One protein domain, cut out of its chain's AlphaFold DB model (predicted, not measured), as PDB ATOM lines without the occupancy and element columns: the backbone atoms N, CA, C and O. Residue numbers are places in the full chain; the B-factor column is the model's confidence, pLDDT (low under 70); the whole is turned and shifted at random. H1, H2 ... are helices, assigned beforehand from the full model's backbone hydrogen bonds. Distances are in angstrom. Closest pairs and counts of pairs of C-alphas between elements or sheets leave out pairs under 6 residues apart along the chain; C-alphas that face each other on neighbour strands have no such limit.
ATOM      1  N   ASP A   2       2.605  34.840  -4.974       87.31
ATOM      2  CA  ASP A   2       3.099  35.196  -3.630       87.31
ATOM      3  C   ASP A   2       3.569  36.652  -3.397       87.31
ATOM      4  O   ASP A   2       3.702  37.063  -2.245       87.31
ATOM      5  N   HIS A   3       3.756  37.467  -4.442       88.19
ATOM      6  CA  HIS A   3       3.958  38.913  -4.291       88.19
ATOM      7  C   HIS A   3       2.775  39.606  -3.599       88.19
ATOM      8  O   HIS A   3       3.007  40.491  -2.781       88.19
ATOM      9  N   ILE A   4       1.527  39.181  -3.850       88.06
ATOM     10  CA  ILE A   4       0.341  39.712  -3.156       88.06
ATOM     11  C   ILE A   4       0.363  39.320  -1.667       88.06
ATOM     12  O   ILE A   4       0.015  40.133  -0.809       88.06
ATOM     13  N   SER A   5       0.845  38.117  -1.336       85.12
ATOM     14  CA  SER A   5       1.040  37.694   0.057       85.12
ATOM     15  C   SER A   5       2.103  38.530   0.771       85.12
ATOM     16  O   SER A   5       1.856  39.000   1.879       85.12
ATOM     17  N   LEU A   6       3.254  38.779   0.137       82.56
ATOM     18  CA  LEU A   6       4.313  39.631   0.697       82.56
ATOM     19  C   LEU A   6       3.887  41.100   0.837       82.56
ATOM     20  O   LEU A   6       4.212  41.742   1.836       82.56
ATOM     21  N   LEU A   7       3.150  41.618  -0.149       77.81
ATOM     22  CA  LEU A   7       2.581  42.965  -0.162       77.81
ATOM     23  C   LEU A   7       1.678  43.207   1.056       77.81
ATOM     24  O   LEU A   7       1.814  44.226   1.724       77.81
ATOM     25  N   LEU A   8       0.774  42.263   1.335       76.31
ATOM     26  CA  LEU A   8      -0.264  42.374   2.366       76.31
ATOM     27  C   LEU A   8       0.116  41.703   3.703       76.31
ATOM     28  O   LEU A   8      -0.741  41.533   4.573       76.31
ATOM     29  N   GLY A   9       1.380  41.293   3.867       73.69
ATOM     30  CA  GLY A   9       1.896  40.667   5.093       73.69
ATOM     31  C   GLY A   9       1.244  39.322   5.451       73.69
ATOM     32  O   GLY A   9       1.164  38.978   6.629       73.69
ATOM     33  N   LEU A  10       0.738  38.576   4.465       73.50
ATOM     34  CA  LEU A  10       0.010  37.323   4.680       73.50
ATOM     35  C   LEU A  10       0.983  36.190   5.044       73.50
ATOM     36  O   LEU A  10       1.894  35.875   4.282       73.50
ATOM     37  N   GLN A  11       0.768  35.570   6.207       64.31
ATOM     38  CA  GLN A  11       1.618  34.491   6.733       64.31
ATOM     39  C   GLN A  11       1.294  33.108   6.140       64.31
ATOM     40  O   GLN A  11       2.111  32.190   6.201       64.31
ATOM     41  N   THR A  12       0.099  32.941   5.574       66.62
ATOM     42  CA  THR A  12      -0.384  31.697   4.966       66.62
ATOM     43  C   THR A  12       0.341  31.397   3.651       66.62
ATOM     44  O   THR A  12       0.524  32.277   2.805       66.62
ATOM     45  N   ARG A  13       0.759  30.135   3.460       68.81
ATOM     46  CA  ARG A  13       1.422  29.708   2.218       68.81
ATOM     47  C   ARG A  13       0.443  29.823   1.038       68.81
ATOM     48  O   ARG A  13      -0.670  29.311   1.140       68.81
ATOM     49  N   PRO A  14       0.835  30.469  -0.072       77.50
ATOM     50  CA  PRO A  14      -0.007  30.566  -1.256       77.50
ATOM     51  C   PRO A  14      -0.026  29.245  -2.041       77.50
ATOM     52  O   PRO A  14       0.888  28.436  -1.869       77.50
ATOM     53  N   PRO A  15      -1.014  29.035  -2.936       84.00
ATOM     54  CA  PRO A  15      -1.046  27.871  -3.820       84.00
ATOM     55  C   PRO A  15       0.260  27.728  -4.608       84.00
ATOM     56  O   PRO A  15       0.723  28.686  -5.236       84.00
ATOM     57  N   GLU A  16       0.863  26.542  -4.543       87.56
ATOM     58  CA  GLU A  16       2.189  26.291  -5.099       87.56
ATOM     59  C   GLU A  16       2.095  25.906  -6.583       87.56
ATOM     60  O   GLU A  16       1.439  24.933  -6.949       87.56
ATOM     61  N   ILE A  17       2.745  26.691  -7.445       91.69
ATOM     62  CA  ILE A  17       2.706  26.528  -8.904       91.69
ATOM     63  C   ILE A  17       4.008  25.844  -9.351       91.69
ATOM     64  O   ILE A  17       5.073  26.420  -9.112       91.69
ATOM     65  N   PRO A  18       3.976  24.669 -10.004       91.75
ATOM     66  CA  PRO A  18       5.179  24.053 -10.561       91.75
ATOM     67  C   PRO A  18       5.694  24.843 -11.770       91.75
ATOM     68  O   PRO A  18       4.910  25.360 -12.571       91.75
ATOM     69  N   TYR A  19       7.016  24.929 -11.908       92.44
ATOM     70  CA  TYR A  19       7.691  25.470 -13.082       92.44
ATOM     71  C   TYR A  19       7.796  24.389 -14.162       92.44
ATOM     72  O   TYR A  19       8.296  23.290 -13.923       92.44
ATOM     73  N   GLU A  36       2.136  39.350 -29.167       67.44
ATOM     74  CA  GLU A  36       1.154  38.413 -29.707       67.44
ATOM     75  C   GLU A  36       1.823  37.392 -30.629       67.44
ATOM     76  O   GLU A  36       1.541  36.195 -30.583       67.44
ATOM     77  N   SER A  37       2.783  37.862 -31.432       70.31
ATOM     78  CA  SER A  37       3.505  37.047 -32.414       70.31
ATOM     79  C   SER A  37       4.499  36.059 -31.789       70.31
ATOM     80  O   SER A  37       5.062  35.220 -32.498       70.31
ATOM     81  N   LEU A  38       4.698  36.121 -30.466       75.88
ATOM     82  CA  LEU A  38       5.451  35.123 -29.705       75.88
ATOM     83  C   LEU A  38       4.736  33.763 -29.692       75.88
ATOM     84  O   LEU A  38       5.409  32.738 -29.657       75.88
ATOM     85  N   SER A  39       3.407  33.744 -29.839       74.12
ATOM     86  CA  SER A  39       2.569  32.542 -30.009       74.12
ATOM     87  C   SER A  39       3.122  31.536 -31.034       74.12
ATOM     88  O   SER A  39       3.194  30.335 -30.765       74.12
ATOM     89  N   SER A  40       3.626  32.043 -32.163       73.62
ATOM     90  CA  SER A  40       4.229  31.253 -33.243       73.62
ATOM     91  C   SER A  40       5.467  30.452 -32.811       73.62
ATOM     92  O   SER A  40       5.719  29.380 -33.359       73.62
ATOM     93  N   ARG A  41       6.207  30.902 -31.782       78.19
ATOM     94  CA  ARG A  41       7.331  30.151 -31.177       78.19
ATOM     95  C   ARG A  41       6.863  28.860 -30.499       78.19
ATOM     96  O   ARG A  41       7.622  27.904 -30.399       78.19
ATOM     97  N   TYR A  42       5.612  28.843 -30.050       80.19
ATOM     98  CA  TYR A  42       4.969  27.739 -29.341       80.19
ATOM     99  C   TYR A  42       4.088  26.870 -30.257       80.19
ATOM    100  O   TYR A  42       3.388  25.979 -29.778       80.19
ATOM    101  N   GLY A  43       4.083  27.142 -31.568       72.88
ATOM    102  CA  GLY A  43       3.187  26.494 -32.535       72.88
ATOM    103  C   GLY A  43       1.711  26.887 -32.388       72.88
ATOM    104  O   GLY A  43       0.846  26.226 -32.959       72.88
ATOM    105  N   VAL A  44       1.404  27.939 -31.622       73.50
ATOM    106  CA  VAL A  44       0.042  28.456 -31.453       73.50
ATOM    107  C   VAL A  44      -0.183  29.548 -32.489       73.50
ATOM    108  O   VAL A  44       0.291  30.665 -32.323       73.50
ATOM    109  N   ASN A  45      -0.908  29.228 -33.558       66.00
ATOM    110  CA  ASN A  45      -1.207  30.199 -34.616       66.00
ATOM    111  C   ASN A  45      -2.545  30.930 -34.381       66.00
ATOM    112  O   ASN A  45      -2.726  32.036 -34.867       66.00
ATOM    113  N   ASN A  46      -3.472  30.336 -33.620       62.12
ATOM    114  CA  ASN A  46      -4.780  30.909 -33.267       62.12
ATOM    115  C   ASN A  46      -5.306  30.329 -31.934       62.12
ATOM    116  O   ASN A  46      -4.636  29.491 -31.320       62.12
ATOM    117  N   ILE A  47      -6.503  30.733 -31.466       62.31
ATOM    118  CA  ILE A  47      -7.036  30.211 -30.197       62.31
ATOM    119  C   ILE A  47      -7.441  28.747 -30.314       62.31
ATOM    120  O   ILE A  47      -7.351  28.013 -29.333       62.31
ATOM    121  N   GLN A  48      -7.860  28.300 -31.497       62.84
ATOM    122  CA  GLN A  48      -8.312  26.928 -31.671       62.84
ATOM    123  C   GLN A  48      -7.155  25.946 -31.459       62.84
ATOM    124  O   GLN A  48      -7.364  24.915 -30.828       62.84
ATOM    125  N   CYS A  49      -5.921  26.314 -31.828       69.88
ATOM    126  CA  CYS A  49      -4.721  25.577 -31.427       69.88
ATOM    127  C   CYS A  49      -4.604  25.448 -29.895       69.88
ATOM    128  O   CYS A  49      -4.423  24.343 -29.388       69.88
ATOM    129  N   ILE A  50      -4.715  26.542 -29.127       76.69
ATOM    130  CA  ILE A  50      -4.516  26.486 -27.666       76.69
ATOM    131  C   ILE A  50      -5.713  25.877 -26.911       76.69
ATOM    132  O   ILE A  50      -5.510  25.260 -25.865       76.69
ATOM    133  N   LEU A  51      -6.936  25.951 -27.451       74.56
ATOM    134  CA  LEU A  51      -8.109  25.235 -26.931       74.56
ATOM    135  C   LEU A  51      -8.045  23.728 -27.239       74.56
ATOM    136  O   LEU A  51      -8.255  22.918 -26.341       74.56
ATOM    137  N   GLN A  52      -7.626  23.330 -28.444       75.81
ATOM    138  CA  GLN A  52      -7.348  21.920 -28.752       75.81
ATOM    139  C   GLN A  52      -6.226  21.358 -27.866       75.81
ATOM    140  O   GLN A  52      -6.332  20.236 -27.379       75.81
ATOM    141  N   LEU A  53      -5.172  22.133 -27.583       82.19
ATOM    142  CA  LEU A  53      -4.124  21.725 -26.638       82.19
ATOM    143  C   LEU A  53      -4.643  21.630 -25.190       82.19
ATOM    144  O   LEU A  53      -4.241  20.715 -24.471       82.19
ATOM    145  N   LYS A  54      -5.542  22.529 -24.759       80.12
ATOM    146  CA  LYS A  54      -6.215  22.464 -23.446       80.12
ATOM    147  C   LYS A  54      -6.961  21.138 -23.279       80.12
ATOM    148  O   LYS A  54      -6.793  20.479 -22.254       80.12
ATOM    149  N   GLU A  55      -7.731  20.746 -24.291       77.75
ATOM    150  CA  GLU A  55      -8.578  19.548 -24.286       77.75
ATOM    151  C   GLU A  55      -7.794  18.242 -24.510       77.75
ATOM    152  O   GLU A  55      -8.044  17.260 -23.814       77.75
ATOM    153  N   ALA A  56      -6.829  18.220 -25.438       81.25
ATOM    154  CA  ALA A  56      -6.196  16.984 -25.916       81.25
ATOM    155  C   ALA A  56      -4.727  16.773 -25.495       81.25
ATOM    156  O   ALA A  56      -4.247  15.642 -25.540       81.25
ATOM    157  N   GLN A  57      -3.980  17.820 -25.114       85.81
ATOM    158  CA  GLN A  57      -2.535  17.731 -24.819       85.81
ATOM    159  C   GLN A  57      -2.121  18.641 -23.652       85.81
ATOM    160  O   GLN A  57      -1.246  19.503 -23.783       85.81
ATOM    161  N   THR A  58      -2.762  18.490 -22.489       86.38
ATOM    162  CA  THR A  58      -2.752  19.587 -21.514       86.38
ATOM    163  C   THR A  58      -1.401  19.869 -20.834       86.38
ATOM    164  O   THR A  58      -1.200  20.988 -20.379       86.38
ATOM    165  N   ASP A  59      -0.432  18.944 -20.814       89.25
ATOM    166  CA  ASP A  59       0.954  19.262 -20.398       89.25
ATOM    167  C   ASP A  59       1.598  20.304 -21.337       89.25
ATOM    168  O   ASP A  59       2.159  21.303 -20.876       89.25
ATOM    169  N   LYS A  60       1.411  20.150 -22.657       89.69
ATOM    170  CA  LYS A  60       1.878  21.117 -23.658       89.69
ATOM    171  C   LYS A  60       1.144  22.453 -23.521       89.69
ATOM    172  O   LYS A  60       1.797  23.494 -23.515       89.69
ATOM    173  N   PHE A  61      -0.174  22.441 -23.296       91.00
ATOM    174  CA  PHE A  61      -0.939  23.651 -22.946       91.00
ATOM    175  C   PHE A  61      -0.370  24.363 -21.711       91.00
ATOM    176  O   PHE A  61      -0.118  25.563 -21.764       91.00
ATOM    177  N   GLN A  62      -0.122  23.641 -20.612       92.31
ATOM    178  CA  GLN A  62       0.389  24.226 -19.370       92.31
ATOM    179  C   GLN A  62       1.767  24.875 -19.561       92.31
ATOM    180  O   GLN A  62       1.964  26.012 -19.123       92.31
ATOM    181  N   ARG A  63       2.701  24.202 -20.254       92.38
ATOM    182  CA  ARG A  63       4.028  24.756 -20.588       92.38
ATOM    183  C   ARG A  63       3.929  26.012 -21.447       92.38
ATOM    184  O   ARG A  63       4.645  26.977 -21.186       92.38
ATOM    185  N   ILE A  64       3.047  26.015 -22.447       91.38
ATOM    186  CA  ILE A  64       2.866  27.146 -23.368       91.38
ATOM    187  C   ILE A  64       2.224  28.337 -22.652       91.38
ATOM    188  O   ILE A  64       2.774  29.433 -22.709       91.38
ATOM    189  N   VAL A  65       1.121  28.139 -21.920       91.88
ATOM    190  CA  VAL A  65       0.462  29.209 -21.149       91.88
ATOM    191  C   VAL A  65       1.419  29.817 -20.125       91.88
ATOM    192  O   VAL A  65       1.466  31.037 -19.991       91.88
ATOM    193  N   GLN A  66       2.211  28.995 -19.428       92.94
ATOM    194  CA  GLN A  66       3.183  29.494 -18.458       92.94
ATOM    195  C   GLN A  66       4.361  30.219 -19.136       92.94
ATOM    196  O   GLN A  66       4.767  31.285 -18.679       92.94
ATOM    197  N   SER A  67       4.896  29.691 -20.238       91.38
ATOM    198  CA  SER A  67       6.023  30.323 -20.937       91.38
ATOM    199  C   SER A  67       5.623  31.648 -21.591       91.38
ATOM    200  O   SER A  67       6.290  32.652 -21.376       91.38
ATOM    201  N   TRP A  68       4.509  31.669 -22.322       90.75
ATOM    202  CA  TRP A  68       4.057  32.834 -23.082       90.75
ATOM    203  C   TRP A  68       3.315  33.855 -22.207       90.75
ATOM    204  O   TRP A  68       3.726  35.005 -22.086       90.75
ATOM    205  N   LEU A  69       2.229  33.451 -21.544       91.75
ATOM    206  CA  LEU A  69       1.321  34.402 -20.881       91.75
ATOM    207  C   LEU A  69       1.768  34.799 -19.464       91.75
ATOM    208  O   LEU A  69       1.133  35.650 -18.843       91.75
ATOM    209  N   TYR A  70       2.855  34.208 -18.954       93.62
ATOM    210  CA  TYR A  70       3.466  34.586 -17.679       93.62
ATOM    211  C   TYR A  70       4.929  35.026 -17.845       93.62
ATOM    212  O   TYR A  70       5.245  36.166 -17.510       93.62
ATOM    213  N   PHE A  71       5.824  34.177 -18.369       92.06
ATOM    214  CA  PHE A  71       7.252  34.526 -18.459       92.06
ATOM    215  C   PHE A  71       7.577  35.534 -19.571       92.06
ATOM    216  O   PHE A  71       8.180  36.561 -19.266       92.06
ATOM    217  N   ASP A  72       7.135  35.323 -20.817       89.94
ATOM    218  CA  ASP A  72       7.353  36.312 -21.888       89.94
ATOM    219  C   ASP A  72       6.674  37.657 -21.555       89.94
ATOM    220  O   ASP A  72       7.173  38.711 -21.939       89.94
ATOM    221  N   LEU A  73       5.551  37.653 -20.818       91.38
ATOM    222  CA  LEU A  73       4.861  38.882 -20.396       91.38
ATOM    223  C   LEU A  73       5.689  39.683 -19.377       91.38
ATOM    224  O   LEU A  73       5.709  40.913 -19.412       91.38
ATOM    225  N   LEU A  74       6.394  38.993 -18.477       91.19
ATOM    226  CA  LEU A  74       7.350  39.625 -17.571       91.19
ATOM    227  C   LEU A  74       8.586  40.142 -18.333       91.19
ATOM    228  O   LEU A  74       9.056  41.234 -18.023       91.19
ATOM    229  N   GLU A  75       9.085  39.418 -19.342       88.88
ATOM    230  CA  GLU A  75      10.174  39.891 -20.219       88.88
ATOM    231  C   GLU A  75       9.770  41.152 -20.998       88.88
ATOM    232  O   GLU A  75      10.530  42.120 -21.047       88.88
ATOM    233  N   ASP A  76       8.554  41.178 -21.547       88.44
ATOM    234  CA  ASP A  76       8.004  42.311 -22.290       88.44
ATOM    235  C   ASP A  76       7.831  43.566 -21.410       88.44
ATOM    236  O   ASP A  76       8.122  44.685 -21.848       88.44
ATOM    237  N   PHE A  77       7.407  43.409 -20.152       89.56
ATOM    238  CA  PHE A  77       7.291  44.525 -19.204       89.56
ATOM    239  C   PHE A  77       8.636  44.977 -18.612       89.56
ATOM    240  O   PHE A  77       8.782  46.155 -18.263       89.56
ATOM    241  N   PHE A  78       9.618  44.076 -18.507       88.94
ATOM    242  CA  PHE A  78      10.883  44.302 -17.801       88.94
ATOM    243  C   PHE A  78      12.132  43.941 -18.639       88.94
ATOM    244  O   PHE A  78      13.010  43.225 -18.146       88.94
ATOM    245  N   PRO A  79      12.293  44.479 -19.867       82.00
ATOM    246  CA  PRO A  79      13.308  44.032 -20.836       82.00
ATOM    247  C   PRO A  79      14.768  44.274 -20.411       82.00
ATOM    248  O   PRO A  79      15.688  43.755 -21.036       82.00
ATOM    249  N   ASN A  80      14.992  45.055 -19.350       80.56
ATOM    250  CA  ASN A  80      16.316  45.393 -18.823       80.56
ATOM    251  C   ASN A  80      16.776  44.459 -17.676       80.56
ATOM    252  O   ASN A  80      17.764  44.769 -17.009       80.56
ATOM    253  N   PHE A  81      16.068  43.351 -17.405       74.50
ATOM    254  CA  PHE A  81      16.317  42.475 -16.249       74.50
ATOM    255  C   PHE A  81      16.240  40.966 -16.598       74.50
ATOM    256  O   PHE A  81      15.456  40.575 -17.463       74.50
ATOM    257  N   PRO A  82      17.033  40.090 -15.938       63.47
ATOM    258  CA  PRO A  82      17.115  38.656 -16.252       63.47
ATOM    259  C   PRO A  82      15.888  37.879 -15.742       63.47
ATOM    260  O   PRO A  82      15.856  37.377 -14.623       63.47
ATOM    261  N   CYS A  83      14.859  37.791 -16.580       70.12
ATOM    262  CA  CYS A  83      13.496  37.541 -16.125       70.12
ATOM    263  C   CYS A  83      13.185  36.133 -15.566       70.12
ATOM    264  O   CYS A  83      12.567  36.031 -14.509       70.12
ATOM    265  N   ARG A  84      13.553  35.038 -16.251       82.88
ATOM    266  CA  ARG A  84      12.976  33.709 -15.936       82.88
ATOM    267  C   ARG A  84      13.465  33.112 -14.619       82.88
ATOM    268  O   ARG A  84      12.653  32.757 -13.769       82.88
ATOM    269  N   GLU A  85      14.780  33.002 -14.441       83.69
ATOM    270  CA  GLU A  85      15.380  32.323 -13.278       83.69
ATOM    271  C   GLU A  85      15.070  33.043 -11.957       83.69
ATOM    272  O   GLU A  85      14.815  32.402 -10.940       83.69
ATOM    273  N   ASP A  86      14.989  34.375 -11.993       87.88
ATOM    274  CA  ASP A  86      14.604  35.237 -10.868       87.88
ATOM    275  C   ASP A  86      13.195  34.948 -10.314       87.88
ATOM    276  O   ASP A  86      12.885  35.295  -9.167       87.88
ATOM    277  N   PHE A  87      12.351  34.307 -11.127       90.50
ATOM    278  CA  PHE A  87      10.964  33.944 -10.849       90.50
ATOM    279  C   PHE A  87      10.779  32.416 -10.702       90.50
ATOM    280  O   PHE A  87       9.651  31.918 -10.677       90.50
ATOM    281  N   VAL A  88      11.870  31.658 -10.533       90.62
ATOM    282  CA  VAL A  88      11.855  30.216 -10.237       90.62
ATOM    283  C   VAL A  88      12.575  29.944  -8.912       90.62
ATOM    284  O   VAL A  88      13.652  30.458  -8.629       90.62
ATOM    285  N   THR A  89      11.964  29.137  -8.046       89.12
ATOM    286  CA  THR A  89      12.544  28.685  -6.775       89.12
ATOM    287  C   THR A  89      12.799  27.190  -6.841       89.12
ATOM    288  O   THR A  89      11.855  26.405  -6.938       89.12
ATOM    289  N   LYS A  90      14.077  26.807  -6.768       86.81
ATOM    290  CA  LYS A  90      14.498  25.409  -6.879       86.81
ATOM    291  C   LYS A  90      14.083  24.575  -5.667       86.81
ATOM    292  O   LYS A  90      14.095  25.076  -4.540       86.81
ATOM    293  N   ARG A  91      13.744  23.305  -5.895       82.31
ATOM    294  CA  ARG A  91      13.489  22.293  -4.849       82.31
ATOM    295  C   ARG A  91      14.083  20.940  -5.254       82.31
ATOM    296  O   ARG A  91      14.602  20.798  -6.352       82.31
ATOM    297  N   SER A  92      14.000  19.956  -4.361       74.94
ATOM    298  CA  SER A  92      14.411  18.571  -4.625       74.94
ATOM    299  C   SER A  92      13.541  17.865  -5.671       74.94
ATOM    300  O   SER A  92      14.067  17.085  -6.460       74.94
ATOM    301  N   ASP A  93      12.233  18.140  -5.676       77.31
ATOM    302  CA  ASP A  93      11.249  17.293  -6.369       77.31
ATOM    303  C   ASP A  93      10.725  17.945  -7.663       77.31
ATOM    304  O   ASP A  93      10.515  17.277  -8.674       77.31
ATOM    305  N   CYS A  94      10.496  19.262  -7.627       82.62
ATOM    306  CA  CYS A  94      10.054  20.080  -8.755       82.62
ATOM    307  C   CYS A  94      10.374  21.558  -8.476       82.62
ATOM    308  O   CYS A  94      10.099  22.057  -7.381       82.62
ATOM    309  N   ASP A  95      10.947  22.262  -9.453       90.94
ATOM    310  CA  ASP A  95      11.140  23.713  -9.388       90.94
ATOM    311  C   ASP A  95       9.778  24.430  -9.387       90.94
ATOM    312  O   ASP A  95       8.836  23.984 -10.037       90.94
ATOM    313  N   MET A  96       9.652  25.551  -8.668       91.69
ATOM    314  CA  MET A  96       8.359  26.218  -8.437       91.69
ATOM    315  C   MET A  96       8.368  27.680  -8.892       91.69
ATOM    316  O   MET A  96       9.330  28.406  -8.639       91.69
ATOM    317  N   VAL A  97       7.273  28.149  -9.497       92.56
ATOM    318  CA  VAL A  97       7.124  29.552  -9.911       92.56
ATOM    319  C   VAL A  97       6.941  30.451  -8.686       92.56
ATOM    320  O   VAL A  97       6.044  30.268  -7.862       92.56
ATOM    321  N   SER A  98       7.790  31.466  -8.604       91.62
ATOM    322  CA  SER A  98       7.891  32.448  -7.531       91.62
ATOM    323  C   SER A  98       7.744  33.843  -8.129       91.62
ATOM    324  O   SER A  98       8.200  34.110  -9.232       91.62
ATOM    325  N   SER A  99       7.077  34.756  -7.430       91.06
ATOM    326  CA  SER A  99       6.850  36.124  -7.922       91.06
ATOM    327  C   SER A  99       7.368  37.203  -6.980       91.06
ATOM    328  O   SER A  99       7.135  38.383  -7.220       91.06
ATOM    329  N   LYS A 100       8.107  36.824  -5.931       87.88
ATOM    330  CA  LYS A 100       8.595  37.729  -4.872       87.88
ATOM    331  C   LYS A 100       9.352  38.947  -5.408       87.88
ATOM    332  O   LYS A 100       9.213  40.032  -4.851       87.88
ATOM    333  N   ARG A 101      10.105  38.779  -6.503       87.88
ATOM    334  CA  ARG A 101      10.874  39.853  -7.151       87.88
ATOM    335  C   ARG A 101      10.035  40.813  -8.002       87.88
ATOM    336  O   ARG A 101      10.528  41.888  -8.313       87.88
ATOM    337  N   LEU A 102       8.769  40.514  -8.315       89.44
ATOM    338  CA  LEU A 102       7.908  41.394  -9.126       89.44
ATOM    339  C   LEU A 102       7.792  42.808  -8.537       89.44
ATOM    340  O   LEU A 102       7.904  43.797  -9.252       89.44
ATOM    341  N   ALA A 103       7.636  42.899  -7.215       84.12
ATOM    342  CA  ALA A 103       7.580  44.163  -6.480       84.12
ATOM    343  C   ALA A 103       8.852  45.020  -6.666       84.12
ATOM    344  O   ALA A 103       8.773  46.239  -6.845       84.12
ATOM    345  N   GLU A 104      10.015  44.368  -6.672       84.88
ATOM    346  CA  GLU A 104      11.320  44.990  -6.891       84.88
ATOM    347  C   GLU A 104      11.535  45.356  -8.368       84.88
ATOM    348  O   GLU A 104      12.023  46.447  -8.658       84.88
ATOM    349  N   TYR A 105      11.128  44.493  -9.305       88.56
ATOM    350  CA  TYR A 105      11.194  44.749 -10.747       88.56
ATOM    351  C   TYR A 105      10.368  45.986 -11.111       88.56
ATOM    352  O   TYR A 105      10.902  46.919 -11.714       88.56
ATOM    353  N   CYS A 106       9.116  46.067 -10.650       87.38
ATOM    354  CA  CYS A 106       8.286  47.264 -10.779       87.38
ATOM    355  C   CYS A 106       8.988  48.507 -10.205       87.38
ATOM    356  O   CYS A 106       9.063  49.536 -10.874       87.38
ATOM    357  N   PHE A 107       9.552  48.424  -8.993       84.38
ATOM    358  CA  PHE A 107      10.253  49.554  -8.377       84.38
ATOM    359  C   PHE A 107      11.462  50.018  -9.196       84.38
ATOM    360  O   PHE A 107      11.508  51.183  -9.586       84.38
ATOM    361  N   ARG A 108      12.395  49.117  -9.524       84.75
ATOM    362  CA  ARG A 108      13.578  49.417 -10.352       84.75
ATOM    363  C   ARG A 108      13.184  50.028 -11.702       84.75
ATOM    364  O   ARG A 108      13.858  50.935 -12.177       84.75
ATOM    365  N   THR A 109      12.067  49.585 -12.275       85.81
ATOM    366  CA  THR A 109      11.510  50.090 -13.539       85.81
ATOM    367  C   THR A 109      10.970  51.521 -13.405       85.81
ATOM    368  O   THR A 109      11.243  52.341 -14.276       85.81
ATOM    369  N   THR A 110      10.314  51.887 -12.289       80.31
ATOM    370  CA  THR A 110       9.917  53.297 -12.036       80.31
ATOM    371  C   THR A 110      11.098  54.266 -11.920       80.31
ATOM    372  O   THR A 110      10.913  55.464 -12.104       80.31
ATOM    373  N   GLN A 111      12.306  53.773 -11.623       81.62
ATOM    374  CA  GLN A 111      13.514  54.600 -11.507       81.62
ATOM    375  C   GLN A 111      14.230  54.828 -12.854       81.62
ATOM    376  O   GLN A 111      15.254  55.507 -12.883       81.62
ATOM    377  N   GLN A 112      13.731  54.271 -13.967       82.38
ATOM    378  CA  GLN A 112      14.345  54.405 -15.294       82.38
ATOM    379  C   GLN A 112      13.580  55.444 -16.143       82.38
ATOM    380  O   GLN A 112      12.531  55.121 -16.712       82.38
ATOM    381  N   PRO A 113      14.061  56.702 -16.235       71.50
ATOM    382  CA  PRO A 113      13.354  57.764 -16.949       71.50
ATOM    383  C   PRO A 113      13.239  57.445 -18.443       71.50
ATOM    384  O   PRO A 113      14.180  56.961 -19.068       71.50
ATOM    385  N   GLY A 114      12.065  57.712 -19.022       72.38
ATOM    386  CA  GLY A 114      11.786  57.420 -20.430       72.38
ATOM    387  C   GLY A 114      11.627  55.930 -20.763       72.38
ATOM    388  O   GLY A 114      11.554  55.589 -21.943       72.38
ATOM    389  N   LEU A 115      11.561  55.023 -19.774       79.56
ATOM    390  CA  LEU A 115      11.233  53.617 -20.038       79.56
ATOM    391  C   LEU A 115       9.730  53.420 -20.308       79.56
ATOM    392  O   LEU A 115       9.383  52.705 -21.246       79.56
ATOM    393  N   TYR A 116       8.872  54.105 -19.550       82.62
ATOM    394  CA  TYR A 116       7.413  54.126 -19.697       82.62
ATOM    395  C   TYR A 116       6.949  55.563 -19.978       82.62
ATOM    396  O   TYR A 116       6.780  56.359 -19.058       82.62
ATOM    397  N   ASP A 117       6.809  55.905 -21.260       81.62
ATOM    398  CA  ASP A 117       6.247  57.178 -21.726       81.62
ATOM    399  C   ASP A 117       4.770  57.026 -22.141       81.62
ATOM    400  O   ASP A 117       4.224  55.925 -22.185       81.62
ATOM    401  N   ASP A 118       4.118  58.138 -22.489       77.31
ATOM    402  CA  ASP A 118       2.705  58.178 -22.889       77.31
ATOM    403  C   ASP A 118       2.365  57.299 -24.114       77.31
ATOM    404  O   ASP A 118       1.188  57.025 -24.354       77.31
ATOM    405  N   LYS A 119       3.355  56.868 -24.910       80.75
ATOM    406  CA  LYS A 119       3.175  55.954 -26.050       80.75
ATOM    407  C   LYS A 119       3.320  54.506 -25.594       80.75
ATOM    408  O   LYS A 119       2.404  53.714 -25.795       80.75
ATOM    409  N   ARG A 120       4.416  54.176 -24.909       81.44
ATOM    410  CA  ARG A 120       4.670  52.830 -24.376       81.44
ATOM    411  C   ARG A 120       3.624  52.413 -23.352       81.44
ATOM    412  O   ARG A 120       3.248  51.251 -23.315       81.44
ATOM    413  N   CYS A 121       3.086  53.344 -22.568       82.19
ATOM    414  CA  CYS A 121       2.001  53.038 -21.641       82.19
ATOM    415  C   CYS A 121       0.703  52.598 -22.347       82.19
ATOM    416  O   CYS A 121      -0.038  51.801 -21.779       82.19
ATOM    417  N   ARG A 122       0.451  53.048 -23.587       76.12
ATOM    418  CA  ARG A 122      -0.642  52.528 -24.430       76.12
ATOM    419  C   ARG A 122      -0.306  51.152 -24.996       76.12
ATOM    420  O   ARG A 122      -1.058  50.219 -24.749       76.12
ATOM    421  N   GLU A 123       0.879  50.994 -25.586       79.69
ATOM    422  CA  GLU A 123       1.373  49.703 -26.104       79.69
ATOM    423  C   GLU A 123       1.325  48.592 -25.033       79.69
ATOM    424  O   GLU A 123       0.968  47.451 -25.311       79.69
ATOM    425  N   LYS A 124       1.623  48.923 -23.770       85.50
ATOM    426  CA  LYS A 124       1.555  47.988 -22.636       85.50
ATOM    427  C   LYS A 124       0.134  47.771 -22.100       85.50
ATOM    428  O   LYS A 124      -0.144  46.694 -21.577       85.50
ATOM    429  N   LEU A 125      -0.775  48.740 -22.235       80.12
ATOM    430  CA  LEU A 125      -2.197  48.547 -21.918       80.12
ATOM    431  C   LEU A 125      -2.841  47.574 -22.916       80.12
ATOM    432  O   LEU A 125      -3.529  46.642 -22.502       80.12
ATOM    433  N   GLU A 126      -2.537  47.757 -24.201       71.94
ATOM    434  CA  GLU A 126      -2.972  46.909 -25.314       71.94
ATOM    435  C   GLU A 126      -2.547  45.443 -25.084       71.94
ATOM    436  O   GLU A 126      -3.395  44.547 -25.092       71.94
ATOM    437  N   VAL A 127      -1.272  45.191 -24.748       80.81
ATOM    438  CA  VAL A 127      -0.771  43.843 -24.396       80.81
ATOM    439  C   VAL A 127      -1.532  43.229 -23.208       80.81
ATOM    440  O   VAL A 127      -1.944  42.070 -23.272       80.81
ATOM    441  N   LEU A 128      -1.787  43.981 -22.127       82.62
ATOM    442  CA  LEU A 128      -2.536  43.463 -20.967       82.62
ATOM    443  C   LEU A 128      -4.009  43.161 -21.287       82.62
ATOM    444  O   LEU A 128      -4.596  42.253 -20.690       82.62
ATOM    445  N   GLN A 129      -4.608  43.898 -22.223       71.81
ATOM    446  CA  GLN A 129      -5.960  43.643 -22.721       71.81
ATOM    447  C   GLN A 129      -5.996  42.376 -23.582       71.81
ATOM    448  O   GLN A 129      -6.855  41.524 -23.352       71.81
ATOM    449  N   PHE A 130      -5.020  42.184 -24.479       75.69
ATOM    450  CA  PHE A 130      -4.849  40.931 -25.218       75.69
ATOM    451  C   PHE A 130      -4.698  39.725 -24.276       75.69
ATOM    452  O   PHE A 130      -5.486  38.778 -24.369       75.69
ATOM    453  N   VAL A 131      -3.754  39.770 -23.326       81.75
ATOM    454  CA  VAL A 131      -3.546  38.651 -22.391       81.75
ATOM    455  C   VAL A 131      -4.787  38.416 -21.537       81.75
ATOM    456  O   VAL A 131      -5.142  37.264 -21.319       81.75
ATOM    457  N   THR A 132      -5.504  39.460 -21.105       78.62
ATOM    458  CA  THR A 132      -6.777  39.294 -20.379       78.62
ATOM    459  C   THR A 132      -7.829  38.570 -21.209       78.62
ATOM    460  O   THR A 132      -8.501  37.681 -20.694       78.62
ATOM    461  N   LEU A 133      -7.993  38.932 -22.480       69.69
ATOM    462  CA  LEU A 133      -9.021  38.358 -23.348       69.69
ATOM    463  C   LEU A 133      -8.742  36.882 -23.648       69.69
ATOM    464  O   LEU A 133      -9.636  36.045 -23.498       69.69
ATOM    465  N   LEU A 134      -7.483  36.541 -23.925       74.56
ATOM    466  CA  LEU A 134      -7.038  35.155 -24.046       74.56
ATOM    467  C   LEU A 134      -7.167  34.391 -22.712       74.56
ATOM    468  O   LEU A 134      -7.732  33.298 -22.685       74.56
ATOM    469  N   ALA A 135      -6.714  34.973 -21.595       83.19
ATOM    470  CA  ALA A 135      -6.776  34.365 -20.263       83.19
ATOM    471  C   ALA A 135      -8.213  34.156 -19.763       83.19
ATOM    472  O   ALA A 135      -8.475  33.181 -19.066       83.19
ATOM    473  N   ASN A 136      -9.155  35.034 -20.116       77.00
ATOM    474  CA  ASN A 136     -10.575  34.852 -19.826       77.00
ATOM    475  C   ASN A 136     -11.130  33.648 -20.597       77.00
ATOM    476  O   ASN A 136     -11.719  32.766 -19.978       77.00
ATOM    477  N   ARG A 137     -10.884  33.571 -21.913       73.12
ATOM    478  CA  ARG A 137     -11.430  32.516 -22.781       73.12
ATOM    479  C   ARG A 137     -10.840  31.131 -22.499       73.12
ATOM    480  O   ARG A 137     -11.573  30.148 -22.518       73.12
ATOM    481  N   ILE A 138      -9.549  31.014 -22.172       80.75
ATOM    482  CA  ILE A 138      -8.981  29.716 -21.749       80.75
ATOM    483  C   ILE A 138      -9.459  29.287 -20.350       80.75
ATOM    484  O   ILE A 138      -9.423  28.094 -20.049       80.75
ATOM    485  N   ASP A 139      -9.952  30.216 -19.523       81.44
ATOM    486  CA  ASP A 139     -10.525  29.950 -18.193       81.44
ATOM    487  C   ASP A 139     -12.039  29.653 -18.212       81.44
ATOM    488  O   ASP A 139     -12.655  29.464 -17.163       81.44
ATOM    489  N   GLU A 140     -12.654  29.578 -19.394       72.75
ATOM    490  CA  GLU A 140     -13.995  29.018 -19.571       72.75
ATOM    491  C   GLU A 140     -13.892  27.484 -19.543       72.75
ATOM    492  O   GLU A 140     -13.455  26.852 -20.506       72.75
ATOM    493  N   TRP A 141     -14.219  26.870 -18.403       70.56
ATOM    494  CA  TRP A 141     -14.209  25.414 -18.214       70.56
ATOM    495  C   TRP A 141     -15.636  24.870 -18.136       70.56
ATOM    496  O   TRP A 141     -16.467  25.418 -17.409       70.56
ATOM    497  N   ASP A 142     -15.897  23.768 -18.839       58.81
ATOM    498  CA  ASP A 142     -17.149  23.021 -18.717       58.81
ATOM    499  C   ASP A 142     -17.263  22.423 -17.295       58.81
ATOM    500  O   ASP A 142     -16.350  21.711 -16.860       58.81
ATOM    501  N   PRO A 143     -18.348  22.693 -16.540       56.56
ATOM    502  CA  PRO A 143     -18.527  22.176 -15.183       56.56
ATOM    503  C   PRO A 143     -18.723  20.650 -15.104       56.56
ATOM    504  O   PRO A 143     -18.696  20.106 -14.001       56.56
ATOM    505  N   SER A 144     -18.926  19.957 -16.229       46.47
ATOM    506  CA  SER A 144     -19.053  18.496 -16.305       46.47
ATOM    507  C   SER A 144     -17.717  17.755 -16.489       46.47
ATOM    508  O   SER A 144     -17.659  16.547 -16.250       46.47
ATOM    509  N   VAL A 145     -16.631  18.448 -16.863       55.09
ATOM    510  CA  VAL A 145     -15.341  17.828 -17.221       55.09
ATOM    511  C   VAL A 145     -14.340  17.881 -16.058       55.09
ATOM    512  O   VAL A 145     -13.962  18.941 -15.562       55.09
ATOM    513  N   THR A 146     -13.856  16.715 -15.624       53.41
ATOM    514  CA  THR A 146     -13.100  16.522 -14.370       53.41
ATOM    515  C   THR A 146     -11.562  16.596 -14.503       53.41
ATOM    516  O   THR A 146     -10.833  15.908 -13.789       53.41
ATOM    517  N   LEU A 147     -11.040  17.462 -15.383       53.06
ATOM    518  CA  LEU A 147      -9.601  17.657 -15.671       53.06
ATOM    519  C   LEU A 147      -9.283  19.155 -15.920       53.06
ATOM    520  O   LEU A 147     -10.077  19.832 -16.559       53.06
ATOM    521  N   GLN A 148      -8.160  19.759 -15.495       71.31
ATOM    522  CA  GLN A 148      -7.291  19.458 -14.345       71.31
ATOM    523  C   GLN A 148      -7.114  20.715 -13.466       71.31
ATOM    524  O   GLN A 148      -7.011  21.838 -13.961       71.31
ATOM    525  N   HIS A 149      -6.967  20.513 -12.155       82.38
ATOM    526  CA  HIS A 149      -6.758  21.571 -11.152       82.38
ATOM    527  C   HIS A 149      -5.494  22.431 -11.408       82.38
ATOM    528  O   HIS A 149      -5.542  23.654 -11.296       82.38
ATOM    529  N   GLN A 150      -4.386  21.817 -11.844       88.38
ATOM    530  CA  GLN A 150      -3.122  22.501 -12.165       88.38
ATOM    531  C   GLN A 150      -3.242  23.483 -13.346       88.38
ATOM    532  O   GLN A 150      -2.681  24.576 -13.304       88.38
ATOM    533  N   SER A 151      -4.013  23.129 -14.378       90.25
ATOM    534  CA  SER A 151      -4.253  23.985 -15.549       90.25
ATOM    535  C   SER A 151      -4.984  25.270 -15.147       90.25
ATOM    536  O   SER A 151      -4.562  26.369 -15.508       90.25
ATOM    537  N   LYS A 152      -6.019  25.137 -14.306       90.38
ATOM    538  CA  LYS A 152      -6.759  26.260 -13.710       90.38
ATOM    539  C   LYS A 152      -5.851  27.140 -12.834       90.38
ATOM    540  O   LYS A 152      -5.921  28.365 -12.916       90.38
ATOM    541  N   LEU A 153      -4.955  26.539 -12.043       92.69
ATOM    542  CA  LEU A 153      -3.987  27.257 -11.201       92.69
ATOM    543  C   LEU A 153      -2.984  28.094 -12.019       92.69
ATOM    544  O   LEU A 153      -2.700  29.240 -11.667       92.69
ATOM    545  N   ILE A 154      -2.471  27.562 -13.132       94.06
ATOM    546  CA  ILE A 154      -1.550  28.300 -14.010       94.06
ATOM    547  C   ILE A 154      -2.265  29.503 -14.644       94.06
ATOM    548  O   ILE A 154      -1.750  30.620 -14.559       94.06
ATOM    549  N   VAL A 155      -3.485  29.330 -15.166       92.56
ATOM    550  CA  VAL A 155      -4.292  30.434 -15.726       92.56
ATOM    551  C   VAL A 155      -4.656  31.477 -14.656       92.56
ATOM    552  O   VAL A 155      -4.574  32.680 -14.902       92.56
ATOM    553  N   CYS A 156      -4.952  31.046 -13.426       93.94
ATOM    554  CA  CYS A 156      -5.121  31.941 -12.278       93.94
ATOM    555  C   CYS A 156      -3.876  32.803 -12.005       93.94
ATOM    556  O   CYS A 156      -3.995  33.989 -11.690       93.94
ATOM    557  N   SER A 157      -2.676  32.230 -12.137       94.94
ATOM    558  CA  SER A 157      -1.430  32.968 -11.913       94.94
ATOM    559  C   SER A 157      -1.168  34.044 -12.976       94.94
ATOM    560  O   SER A 157      -0.669  35.115 -12.629       94.94
ATOM    561  N   VAL A 158      -1.590  33.796 -14.223       94.69
ATOM    562  CA  VAL A 158      -1.593  34.774 -15.326       94.69
ATOM    563  C   VAL A 158      -2.568  35.913 -15.023       94.69
ATOM    564  O   VAL A 158      -2.172  37.075 -15.068       94.69
ATOM    565  N   LYS A 159      -3.816  35.611 -14.633       93.19
ATOM    566  CA  LYS A 159      -4.814  36.648 -14.307       93.19
ATOM    567  C   LYS A 159      -4.338  37.587 -13.188       93.19
ATOM    568  O   LYS A 159      -4.379  38.802 -13.354       93.19
ATOM    569  N   ILE A 160      -3.784  37.051 -12.094       93.62
ATOM    570  CA  ILE A 160      -3.230  37.872 -10.995       93.62
ATOM    571  C   ILE A 160      -2.000  38.685 -11.431       93.62
ATOM    572  O   ILE A 160      -1.833  39.825 -10.984       93.62
ATOM    573  N   LEU A 161      -1.146  38.138 -12.304       94.50
ATOM    574  CA  LEU A 161      -0.027  38.885 -12.882       94.50
ATOM    575  C   LEU A 161      -0.536  40.085 -13.695       94.50
ATOM    576  O   LEU A 161      -0.083  41.202 -13.463       94.50
ATOM    577  N   VAL A 162      -1.513  39.884 -14.580       91.75
ATOM    578  CA  VAL A 162      -2.085  40.945 -15.426       91.75
ATOM    579  C   VAL A 162      -2.791  42.025 -14.598       91.75
ATOM    580  O   VAL A 162      -2.606  43.215 -14.857       91.75
ATOM    581  N   GLU A 163      -3.529  41.653 -13.548       90.31
ATOM    582  CA  GLU A 163      -4.131  42.618 -12.614       90.31
ATOM    583  C   GLU A 163      -3.068  43.470 -11.899       90.31
ATOM    584  O   GLU A 163      -3.230  44.687 -11.765       90.31
ATOM    585  N   THR A 164      -1.950  42.852 -11.507       91.81
ATOM    586  CA  THR A 164      -0.812  43.528 -10.864       91.81
ATOM    587  C   THR A 164      -0.059  44.436 -11.834       91.81
ATOM    588  O   THR A 164       0.265  45.569 -11.474       91.81
ATOM    589  N   LEU A 165       0.173  43.992 -13.073       91.69
ATOM    590  CA  LEU A 165       0.802  44.799 -14.120       91.69
ATOM    591  C   LEU A 165      -0.093  45.971 -14.554       91.69
ATOM    592  O   LEU A 165       0.420  47.057 -14.800       91.69
ATOM    593  N   SER A 166      -1.424  45.821 -14.538       88.00
ATOM    594  CA  SER A 166      -2.361  46.939 -14.735       88.00
ATOM    595  C   SER A 166      -2.279  47.964 -13.589       88.00
ATOM    596  O   SER A 166      -2.232  49.168 -13.845       88.00
ATOM    597  N   SER A 167      -2.171  47.519 -12.330       86.62
ATOM    598  CA  SER A 167      -1.902  48.419 -11.193       86.62
ATOM    599  C   SER A 167      -0.508  49.067 -11.247       86.62
ATOM    600  O   SER A 167      -0.362  50.205 -10.805       86.62
ATOM    601  N   PHE A 168       0.501  48.397 -11.808       88.50
ATOM    602  CA  PHE A 168       1.823  48.978 -12.065       88.50
ATOM    603  C   PHE A 168       1.779  50.042 -13.165       88.50
ATOM    604  O   PHE A 168       2.284  51.144 -12.958       88.50
ATOM    605  N   LEU A 169       1.102  49.763 -14.277       86.81
ATOM    606  CA  LEU A 169       0.953  50.683 -15.401       86.81
ATOM    607  C   LEU A 169       0.253  51.988 -14.985       86.81
ATOM    608  O   LEU A 169       0.746  53.074 -15.286       86.81
ATOM    609  N   LEU A 170      -0.821  51.895 -14.190       79.88
ATOM    610  CA  LEU A 170      -1.445  53.052 -13.528       79.88
ATOM    611  C   LEU A 170      -0.454  53.857 -12.679       79.88
ATOM    612  O   LEU A 170      -0.490  55.086 -12.684       79.88
ATOM    613  N   SER A 171       0.429  53.172 -11.949       80.75
ATOM    614  CA  SER A 171       1.409  53.801 -11.057       80.75
ATOM    615  C   SER A 171       2.522  54.555 -11.801       80.75
ATOM    616  O   SER A 171       3.175  55.412 -11.204       80.75
ATOM    617  N   CYS A 172       2.710  54.255 -13.092       80.19
ATOM    618  CA  CYS A 172       3.592  54.967 -14.018       80.19
ATOM    619  C   CYS A 172       2.865  56.056 -14.828       80.19
ATOM    620  O   CYS A 172       3.509  57.015 -15.249       80.19
ATOM    621  N   TRP A 173       1.550  55.930 -15.053       74.00
ATOM    622  CA  TRP A 173       0.796  56.756 -16.008       74.00
ATOM    623  C   TRP A 173      -0.437  57.477 -15.406       74.00
ATOM    624  O   TRP A 173      -1.583  57.210 -15.792       74.00
ATOM    625  N   PRO A 174      -0.243  58.419 -14.457       61.47
ATOM    626  CA  PRO A 174      -1.348  59.065 -13.745       61.47
ATOM    627  C   PRO A 174      -2.058  60.191 -14.524       61.47
ATOM    628  O   PRO A 174      -3.268  60.353 -14.379       61.47
ATOM    629  N   THR A 175      -1.348  60.983 -15.335       50.69
ATOM    630  CA  THR A 175      -1.759  62.366 -15.680       50.69
ATOM    631  C   THR A 175      -2.397  62.592 -17.054       50.69
ATOM    632  O   THR A 175      -2.940  63.673 -17.272       50.69
ATOM    633  N   SER A 176      -2.345  61.634 -17.982       44.75
ATOM    634  CA  SER A 176      -2.880  61.827 -19.343       44.75
ATOM    635  C   SER A 176      -4.417  61.686 -19.364       44.75
ATOM    636  O   SER A 176      -4.938  60.809 -18.666       44.75
ATOM    637  N   PRO A 177      -5.174  62.527 -20.102       43.78
ATOM    638  CA  PRO A 177      -6.618  62.352 -20.263       43.78
ATOM    639  C   PRO A 177      -6.910  61.079 -21.065       43.78
ATOM    640  O   PRO A 177      -6.203  60.790 -22.029       43.78
ATOM    641  N   ASP A 178      -7.947  60.331 -20.675       41.31
ATOM    642  CA  ASP A 178      -8.236  59.007 -21.239       41.31
ATOM    643  C   ASP A 178      -8.443  59.091 -22.774       41.31
ATOM    644  O   ASP A 178      -9.409  59.713 -23.232       41.31
ATOM    645  N   PRO A 179      -7.537  58.517 -23.594       36.50
ATOM    646  CA  PRO A 179      -7.670  58.545 -25.045       36.50
ATOM    647  C   PRO A 179      -8.723  57.519 -25.498       36.50
ATOM    648  O   PRO A 179      -8.908  56.510 -24.819       36.50
ATOM    649  N   PRO A 180      -9.381  57.701 -26.657       37.97
ATOM    650  CA  PRO A 180     -10.142  56.615 -27.268       37.97
ATOM    651  C   PRO A 180      -9.177  55.476 -27.625       37.97
ATOM    652  O   PRO A 180      -8.188  55.704 -28.328       37.97
ATOM    653  N   LEU A 181      -9.437  54.269 -27.118       44.28
ATOM    654  CA  LEU A 181      -8.630  53.096 -27.445       44.28
ATOM    655  C   LEU A 181      -8.993  52.583 -28.843       44.28
ATOM    656  O   LEU A 181     -10.159  52.519 -29.218       44.28
ATOM    657  N   SER A 182      -7.969  52.193 -29.593       43.84
ATOM    658  CA  SER A 182      -8.072  51.358 -30.786       43.84
ATOM    659  C   SER A 182      -6.783  50.552 -30.874       43.84
ATOM    660  O   SER A 182      -5.691  51.118 -30.776       43.84
ATOM    661  N   LEU A 183      -6.884  49.226 -30.967       44.75
ATOM    662  CA  LEU A 183      -5.678  48.399 -30.889       44.75
ATOM    663  C   LEU A 183      -4.881  48.465 -32.202       44.75
ATOM    664  O   LEU A 183      -5.465  48.666 -33.274       44.75
ATOM    665  N   PRO A 184      -3.552  48.248 -32.166       48.34
ATOM    666  CA  PRO A 184      -2.726  48.218 -33.362       48.34
ATOM    667  C   PRO A 184      -3.270  47.214 -34.376       48.34
ATOM    668  O   PRO A 184      -3.608  46.087 -34.011       48.34
ATOM    669  N   LYS A 185      -3.281  47.576 -35.668       44.97
ATOM    670  CA  LYS A 185      -3.861  46.707 -36.705       44.97
ATOM    671  C   LYS A 185      -3.325  45.271 -36.638       44.97
ATOM    672  O   LYS A 185      -4.121  44.365 -36.750       44.97
ATOM    673  N   ARG A 186      -2.035  45.048 -36.357       46.81
ATOM    674  CA  ARG A 186      -1.460  43.691 -36.239       46.81
ATOM    675  C   ARG A 186      -1.943  42.885 -35.032       46.81
ATOM    676  O   ARG A 186      -1.957  41.664 -35.107       46.81
ATOM    677  N   MET A 187      -2.317  43.549 -33.938       50.56
ATOM    678  CA  MET A 187      -3.007  42.884 -32.835       50.56
ATOM    679  C   MET A 187      -4.406  42.482 -33.277       50.56
ATOM    680  O   MET A 187      -4.787  41.342 -33.052       50.56
ATOM    681  N   MET A 188      -5.132  43.373 -33.963       50.81
ATOM    682  CA  MET A 188      -6.408  43.012 -34.581       50.81
ATOM    683  C   MET A 188      -6.235  41.873 -35.595       50.81
ATOM    684  O   MET A 188      -6.896  40.871 -35.422       50.81
ATOM    685  N   ASP A 189      -5.288  41.929 -36.537       48.28
ATOM    686  CA  ASP A 189      -5.004  40.863 -37.510       48.28
ATOM    687  C   ASP A 189      -4.745  39.511 -36.799       48.28
ATOM    688  O   ASP A 189      -5.326  38.492 -37.170       48.28
ATOM    689  N   PHE A 190      -3.936  39.490 -35.728       49.44
ATOM    690  CA  PHE A 190      -3.732  38.273 -34.933       49.44
ATOM    691  C   PHE A 190      -4.996  37.839 -34.196       49.44
ATOM    692  O   PHE A 190      -5.226  36.648 -34.071       49.44
ATOM    693  N   LEU A 191      -5.817  38.765 -33.696       45.06
ATOM    694  CA  LEU A 191      -7.000  38.463 -32.881       45.06
ATOM    695  C   LEU A 191      -8.247  38.153 -33.724       45.06
ATOM    696  O   LEU A 191      -9.143  37.453 -33.265       45.06
ATOM    697  N   GLU A 192      -8.223  38.560 -34.988       45.84
ATOM    698  CA  GLU A 192      -9.040  38.062 -36.085       45.84
ATOM    699  C   GLU A 192      -8.714  36.592 -36.354       45.84
ATOM    700  O   GLU A 192      -9.607  35.759 -36.246       45.84
ATOM    701  N   GLU A 193      -7.446  36.240 -36.603       46.53
ATOM    702  CA  GLU A 193      -7.038  34.831 -36.737       46.53
ATOM    703  C   GLU A 193      -7.285  34.026 -35.453       46.53
ATOM    704  O   GLU A 193      -7.707  32.873 -35.522       46.53
ATOM    705  N   LEU A 194      -7.051  34.628 -34.279       42.62
ATOM    706  CA  LEU A 194      -7.171  33.973 -32.979       42.62
ATOM    707  C   LEU A 194      -8.589  33.474 -32.760       42.62
ATOM    708  O   LEU A 194      -8.760  32.369 -32.260       42.62
ATOM    709  N   PHE A 195      -9.579  34.280 -33.122       40.69
ATOM    710  CA  PHE A 195     -10.956  34.048 -32.732       40.69
ATOM    711  C   PHE A 195     -11.919  33.786 -33.895       40.69
ATOM    712  O   PHE A 195     -13.066  33.489 -33.579       40.69
ATOM    713  N   TYR A 196     -11.525  33.844 -35.180       41.09
ATOM    714  CA  TYR A 196     -12.490  33.545 -36.245       41.09
ATOM    715  C   TYR A 196     -13.003  32.086 -36.113       41.09
ATOM    716  O   TYR A 196     -12.250  31.117 -36.230       41.09
ATOM    717  N   PRO A 197     -14.303  31.914 -35.854       33.75
ATOM    718  CA  PRO A 197     -15.311  32.777 -36.396       33.75
ATOM    719  C   PRO A 197     -15.681  33.899 -35.462       33.75
ATOM    720  O   PRO A 197     -15.769  33.688 -34.253       33.75
ATOM    721  N   MET A 198     -15.990  35.049 -36.081       36.44
ATOM    722  CA  MET A 198     -16.255  36.325 -35.412       36.44
ATOM    723  C   MET A 198     -14.852  37.089 -35.226       36.44
ATOM    724  O   MET A 198     -13.835  36.427 -35.067       36.44
ATOM    725  N   LYS A 199     -14.718  38.449 -35.286       28.77
ATOM    726  CA  LYS A 199     -13.484  39.320 -35.281       28.77
ATOM    727  C   LYS A 199     -13.271  40.445 -34.182       28.77
ATOM    728  O   LYS A 199     -12.141  40.668 -33.765       28.77
ATOM    729  N   MET A 200     -14.286  41.120 -33.618       32.81
ATOM    730  CA  MET A 200     -14.195  42.184 -32.561       32.81
ATOM    731  C   MET A 200     -14.129  41.701 -31.064       32.81
ATOM    732  O   MET A 200     -14.518  42.482 -30.189       32.81
ATOM    733  N   ALA A 201     -13.717  40.478 -30.659       32.09
ATOM    734  CA  ALA A 201     -13.722  40.039 -29.222       32.09
ATOM    735  C   ALA A 201     -12.400  39.964 -28.436       32.09
ATOM    736  O   ALA A 201     -12.132  39.004 -27.722       32.09
ATOM    737  N   LEU A 202     -11.582  40.998 -28.375       33.38
ATOM    738  CA  LEU A 202     -11.579  42.290 -29.040       33.38
ATOM    739  C   LEU A 202     -12.233  43.411 -28.205       33.38
ATOM    740  O   LEU A 202     -12.361  43.302 -26.986       33.38
ATOM    741  N   GLU A 203     -12.743  44.463 -28.850       30.00
ATOM    742  CA  GLU A 203     -13.063  45.727 -28.173       30.00
ATOM    743  C   GLU A 203     -14.362  45.849 -27.351       30.00
ATOM    744  O   GLU A 203     -14.450  46.866 -26.695       30.00
ATOM    745  N   SER A 204     -15.317  44.911 -27.177       32.91
ATOM    746  CA  SER A 204     -16.272  45.090 -26.028       32.91
ATOM    747  C   SER A 204     -15.517  45.281 -24.732       32.91
ATOM    748  O   SER A 204     -15.817  46.154 -23.933       32.91
ATOM    749  N   THR A 205     -14.493  44.460 -24.561       33.47
ATOM    750  CA  THR A 205     -13.716  44.355 -23.336       33.47
ATOM    751  C   THR A 205     -12.654  45.462 -23.280       33.47
ATOM    752  O   THR A 205     -11.818  45.478 -22.386       33.47
ATOM    753  N   LEU A 206     -12.718  46.408 -24.229       33.00
ATOM    754  CA  LEU A 206     -12.053  47.705 -24.206       33.00
ATOM    755  C   LEU A 206     -13.073  48.867 -24.162       33.00
ATOM    756  O   LEU A 206     -12.874  49.808 -23.414       33.00
ATOM    757  N   ASN A 207     -14.201  48.793 -24.869       30.70
ATOM    758  CA  ASN A 207     -15.185  49.864 -25.079       30.70
ATOM    759  C   ASN A 207     -16.261  49.908 -23.972       30.70
ATOM    760  O   ASN A 207     -16.555  50.989 -23.462       30.70
ATOM    761  N   GLN A 208     -16.729  48.750 -23.475       35.22
ATOM    762  CA  GLN A 208     -17.423  48.641 -22.172       35.22
ATOM    763  C   GLN A 208     -16.504  49.070 -21.010       35.22
ATOM    764  O   GLN A 208     -16.971  49.376 -19.907       35.22
ATOM    765  N   ASP A 209     -15.186  49.057 -21.227       35.03
ATOM    766  CA  ASP A 209     -14.174  49.454 -20.247       35.03
ATOM    767  C   ASP A 209     -13.829  50.952 -20.337       35.03
ATOM    768  O   ASP A 209     -13.601  51.571 -19.297       35.03
ATOM    769  N   VAL A 210     -13.927  51.561 -21.524       32.09
ATOM    770  CA  VAL A 210     -13.723  52.999 -21.772       32.09
ATOM    771  C   VAL A 210     -14.926  53.845 -21.361       32.09
ATOM    772  O   VAL A 210     -14.773  54.744 -20.534       32.09
ATOM    773  N   GLU A 211     -16.133  53.585 -21.880       29.73
ATOM    774  CA  GLU A 211     -17.250  54.534 -21.698       29.73
ATOM    775  C   GLU A 211     -17.808  54.554 -20.258       29.73
ATOM    776  O   GLU A 211     -18.575  55.442 -19.885       29.73
ATOM    777  N   CYS A 212     -17.432  53.585 -19.415       32.28
ATOM    778  CA  CYS A 212     -18.062  53.294 -18.118       32.28
ATOM    779  C   CYS A 212     -17.600  54.205 -16.957       32.28
ATOM    780  O   CYS A 212     -17.459  53.748 -15.817       32.28
ATOM    781  N   SER A 213     -17.347  55.489 -17.240       34.22
ATOM    782  CA  SER A 213     -16.599  56.391 -16.351       34.22
ATOM    783  C   SER A 213     -17.103  57.847 -16.363       34.22
ATOM    784  O   SER A 213     -16.685  58.654 -17.185       34.22
ATOM    785  N   HIS A 214     -17.890  58.245 -15.353       31.67
ATOM    786  CA  HIS A 214     -17.980  59.656 -14.912       31.67
ATOM    787  C   HIS A 214     -16.911  60.019 -13.851       31.67
ATOM    788  O   HIS A 214     -16.946  61.087 -13.246       31.67
ATOM    789  N   ASP A 215     -15.943  59.123 -13.650       31.69
ATOM    790  CA  ASP A 215     -14.791  59.208 -12.749       31.69
ATOM    791  C   ASP A 215     -13.547  58.860 -13.588       31.69
ATOM    792  O   ASP A 215     -13.348  57.698 -13.945       31.69
ATOM    793  N   GLY A 216     -12.759  59.878 -13.965       30.78
ATOM    794  CA  GLY A 216     -11.653  59.810 -14.943       30.78
ATOM    795  C   GLY A 216     -10.389  59.087 -14.458       30.78
ATOM    796  O   GLY A 216      -9.274  59.550 -14.682       30.78
ATOM    797  N   SER A 217     -10.570  57.990 -13.720       31.80
ATOM    798  CA  SER A 217      -9.524  57.186 -13.074       31.80
ATOM    799  C   SER A 217      -9.641  55.678 -13.377       31.80
ATOM    800  O   SER A 217      -8.933  54.846 -12.786       31.80
ATOM    801  N   ARG A 218     -10.564  55.306 -14.282       35.19
ATOM    802  CA  ARG A 218     -10.997  53.916 -14.515       35.19
ATOM    803  C   ARG A 218     -10.675  53.359 -15.904       35.19
ATOM    804  O   ARG A 218     -10.345  52.180 -15.965       35.19
ATOM    805  N   GLY A 219     -10.658  54.171 -16.968       37.00
ATOM    806  CA  GLY A 219     -10.396  53.706 -18.346       37.00
ATOM    807  C   GLY A 219      -9.009  53.078 -18.580       37.00
ATOM    808  O   GLY A 219      -8.796  52.379 -19.563       37.00
ATOM    809  N   ARG A 220      -8.066  53.275 -17.646       44.00
ATOM    810  CA  ARG A 220      -6.716  52.676 -17.640       44.00
ATOM    811  C   ARG A 220      -6.603  51.367 -16.829       44.00
ATOM    812  O   ARG A 220      -5.495  50.888 -16.590       44.00
ATOM    813  N   ARG A 221      -7.721  50.778 -16.381       50.19
ATOM    814  CA  ARG A 221      -7.764  49.470 -15.693       50.19
ATOM    815  C   ARG A 221      -8.308  48.395 -16.615       50.19
ATOM    816  O   ARG A 221      -9.365  48.575 -17.202       50.19
ATOM    817  N   VAL A 222      -7.650  47.241 -16.635       50.12
ATOM    818  CA  VAL A 222      -8.197  46.048 -17.291       50.12
ATOM    819  C   VAL A 222      -9.138  45.309 -16.327       50.12
ATOM    820  O   VAL A 222      -8.787  45.124 -15.150       50.12
ATOM    821  N   LYS A 223     -10.319  44.890 -16.812       53.28
ATOM    822  CA  LYS A 223     -11.327  44.105 -16.070       53.28
ATOM    823  C   LYS A 223     -11.321  42.606 -16.474       53.28
ATOM    824  O   LYS A 223     -12.174  42.174 -17.252       53.28
ATOM    825  N   PRO A 224     -10.391  41.773 -15.974       57.97
ATOM    826  CA  PRO A 224     -10.462  40.323 -16.172       57.97
ATOM    827  C   PRO A 224     -11.665  39.708 -15.448       57.97
ATOM    828  O   PRO A 224     -12.122  40.223 -14.426       57.97
ATOM    829  N   THR A 225     -12.149  38.564 -15.939       71.12
ATOM    830  CA  THR A 225     -13.097  37.749 -15.169       71.12
ATOM    831  C   THR A 225     -12.335  37.032 -14.050       71.12
ATOM    832  O   THR A 225     -11.218  36.566 -14.294       71.12
ATOM    833  N   PRO A 226     -12.885  36.895 -12.829       82.25
ATOM    834  CA  PRO A 226     -12.141  36.282 -11.731       82.25
ATOM    835  C   PRO A 226     -11.767  34.837 -12.044       82.25
ATOM    836  O   PRO A 226     -12.579  34.095 -12.601       82.25
TER     837      PRO A 226
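What this domain is: This is residues 2 to 19 and 36 to 226 of the 1018 residues of an uncharacterized protein of Decorospora gaudefroyi (UniProt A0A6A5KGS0). Three long helices, H7, H4 and H6, stand side by side as the core, an up-and-down bundle in which H7 touches both others while H4 and H6 come less close. Short helices surround it: H2, H3 and H8 on one side, H9 beside H6, and H1 with H5 more loosely on the opposite side, by H7. The printed part has 209 residues with nine named helices, H1 to H9 in chain order, and no named strand: all helix. It is compact, with a radius of gyration of the C-alphas of 17.3 A, and spans 49 by 43 by 30 A.

Where its parts are: Find C-alpha 149 at (-6.758, 21.571, -11.152); from there H7, residues 149 to 172, runs 35.1 A to C-alpha 172 at (3.592, 54.967, -14.018). H4, residues 58 to 77, and H6, residues 120 to 138, each measure 27.0 A. Look next for H3, residues 47 to 56, 13.9 A, and H8, residues 185 to 195, 15.0 A. The shorter ones are H1, residues 2 to 7, 8.5 A, starting at (3.099, 35.196, -3.630); H2, residues 36 to 42, 11.3 A; H5, residues 102 to 110, 12.4 A; and H9, residues 204 to 210, 9.3 A.

How they stand to each other: Start at H7, which touches H6 in a helical hairpin, C-alphas of Leu 128 and Val 162 closest at 6.1 A, with a shallow tilt of 20 degrees, opposite ways. H7 touches H4 with residues 151 to 161 alone, the same way at 11 degrees, closest C-alphas Tyr 70 and Val 158, 5.6 A. H4 and H6 are close but not clearly touching, closest C-alphas Leu 69 and Val 131, 6.6 A. H3 and H4 form another helical hairpin, closest C-alphas Leu 53 and Phe 61, 5.2 A. H3 and H8 touch only at their ends, C-alphas of Ile 47 and Leu 194 closest at 4.7 A. H2 only just touches H4, with 3 pairs of C-alphas within 8 A, closest Tyr 42 and Ile 64, 6.4 A. H9 only just touches H6, also with 3 pairs, closest C-alphas Gln 129 and Leu 206, 7.5 A. H1 and H5 are close but not clearly touching, C-alphas of His 3 and Leu 102 closest at 6.7 A. In H1, H3, H5, H6, H7 and H8 every O i to N i+4 pair is within hydrogen-bond range; H4 has 13 of 16, H9 2 of 3, and H2 0 of 3 but 3 of 4 O i to N i+3 pairs.

The domain as a whole: The two C-alphas farthest apart, those of Ser 92 and His 214, are 53.3 A apart. Residues 20 to 35 are not printed, and C-alphas 19 and 36 are 22.1 A apart across this cut. The links H4 to H5 and H7 to H8 are long. The mean pLDDT of the printed part is 71.5, and 68 printed residues are under 70, among them residues 174 to 224.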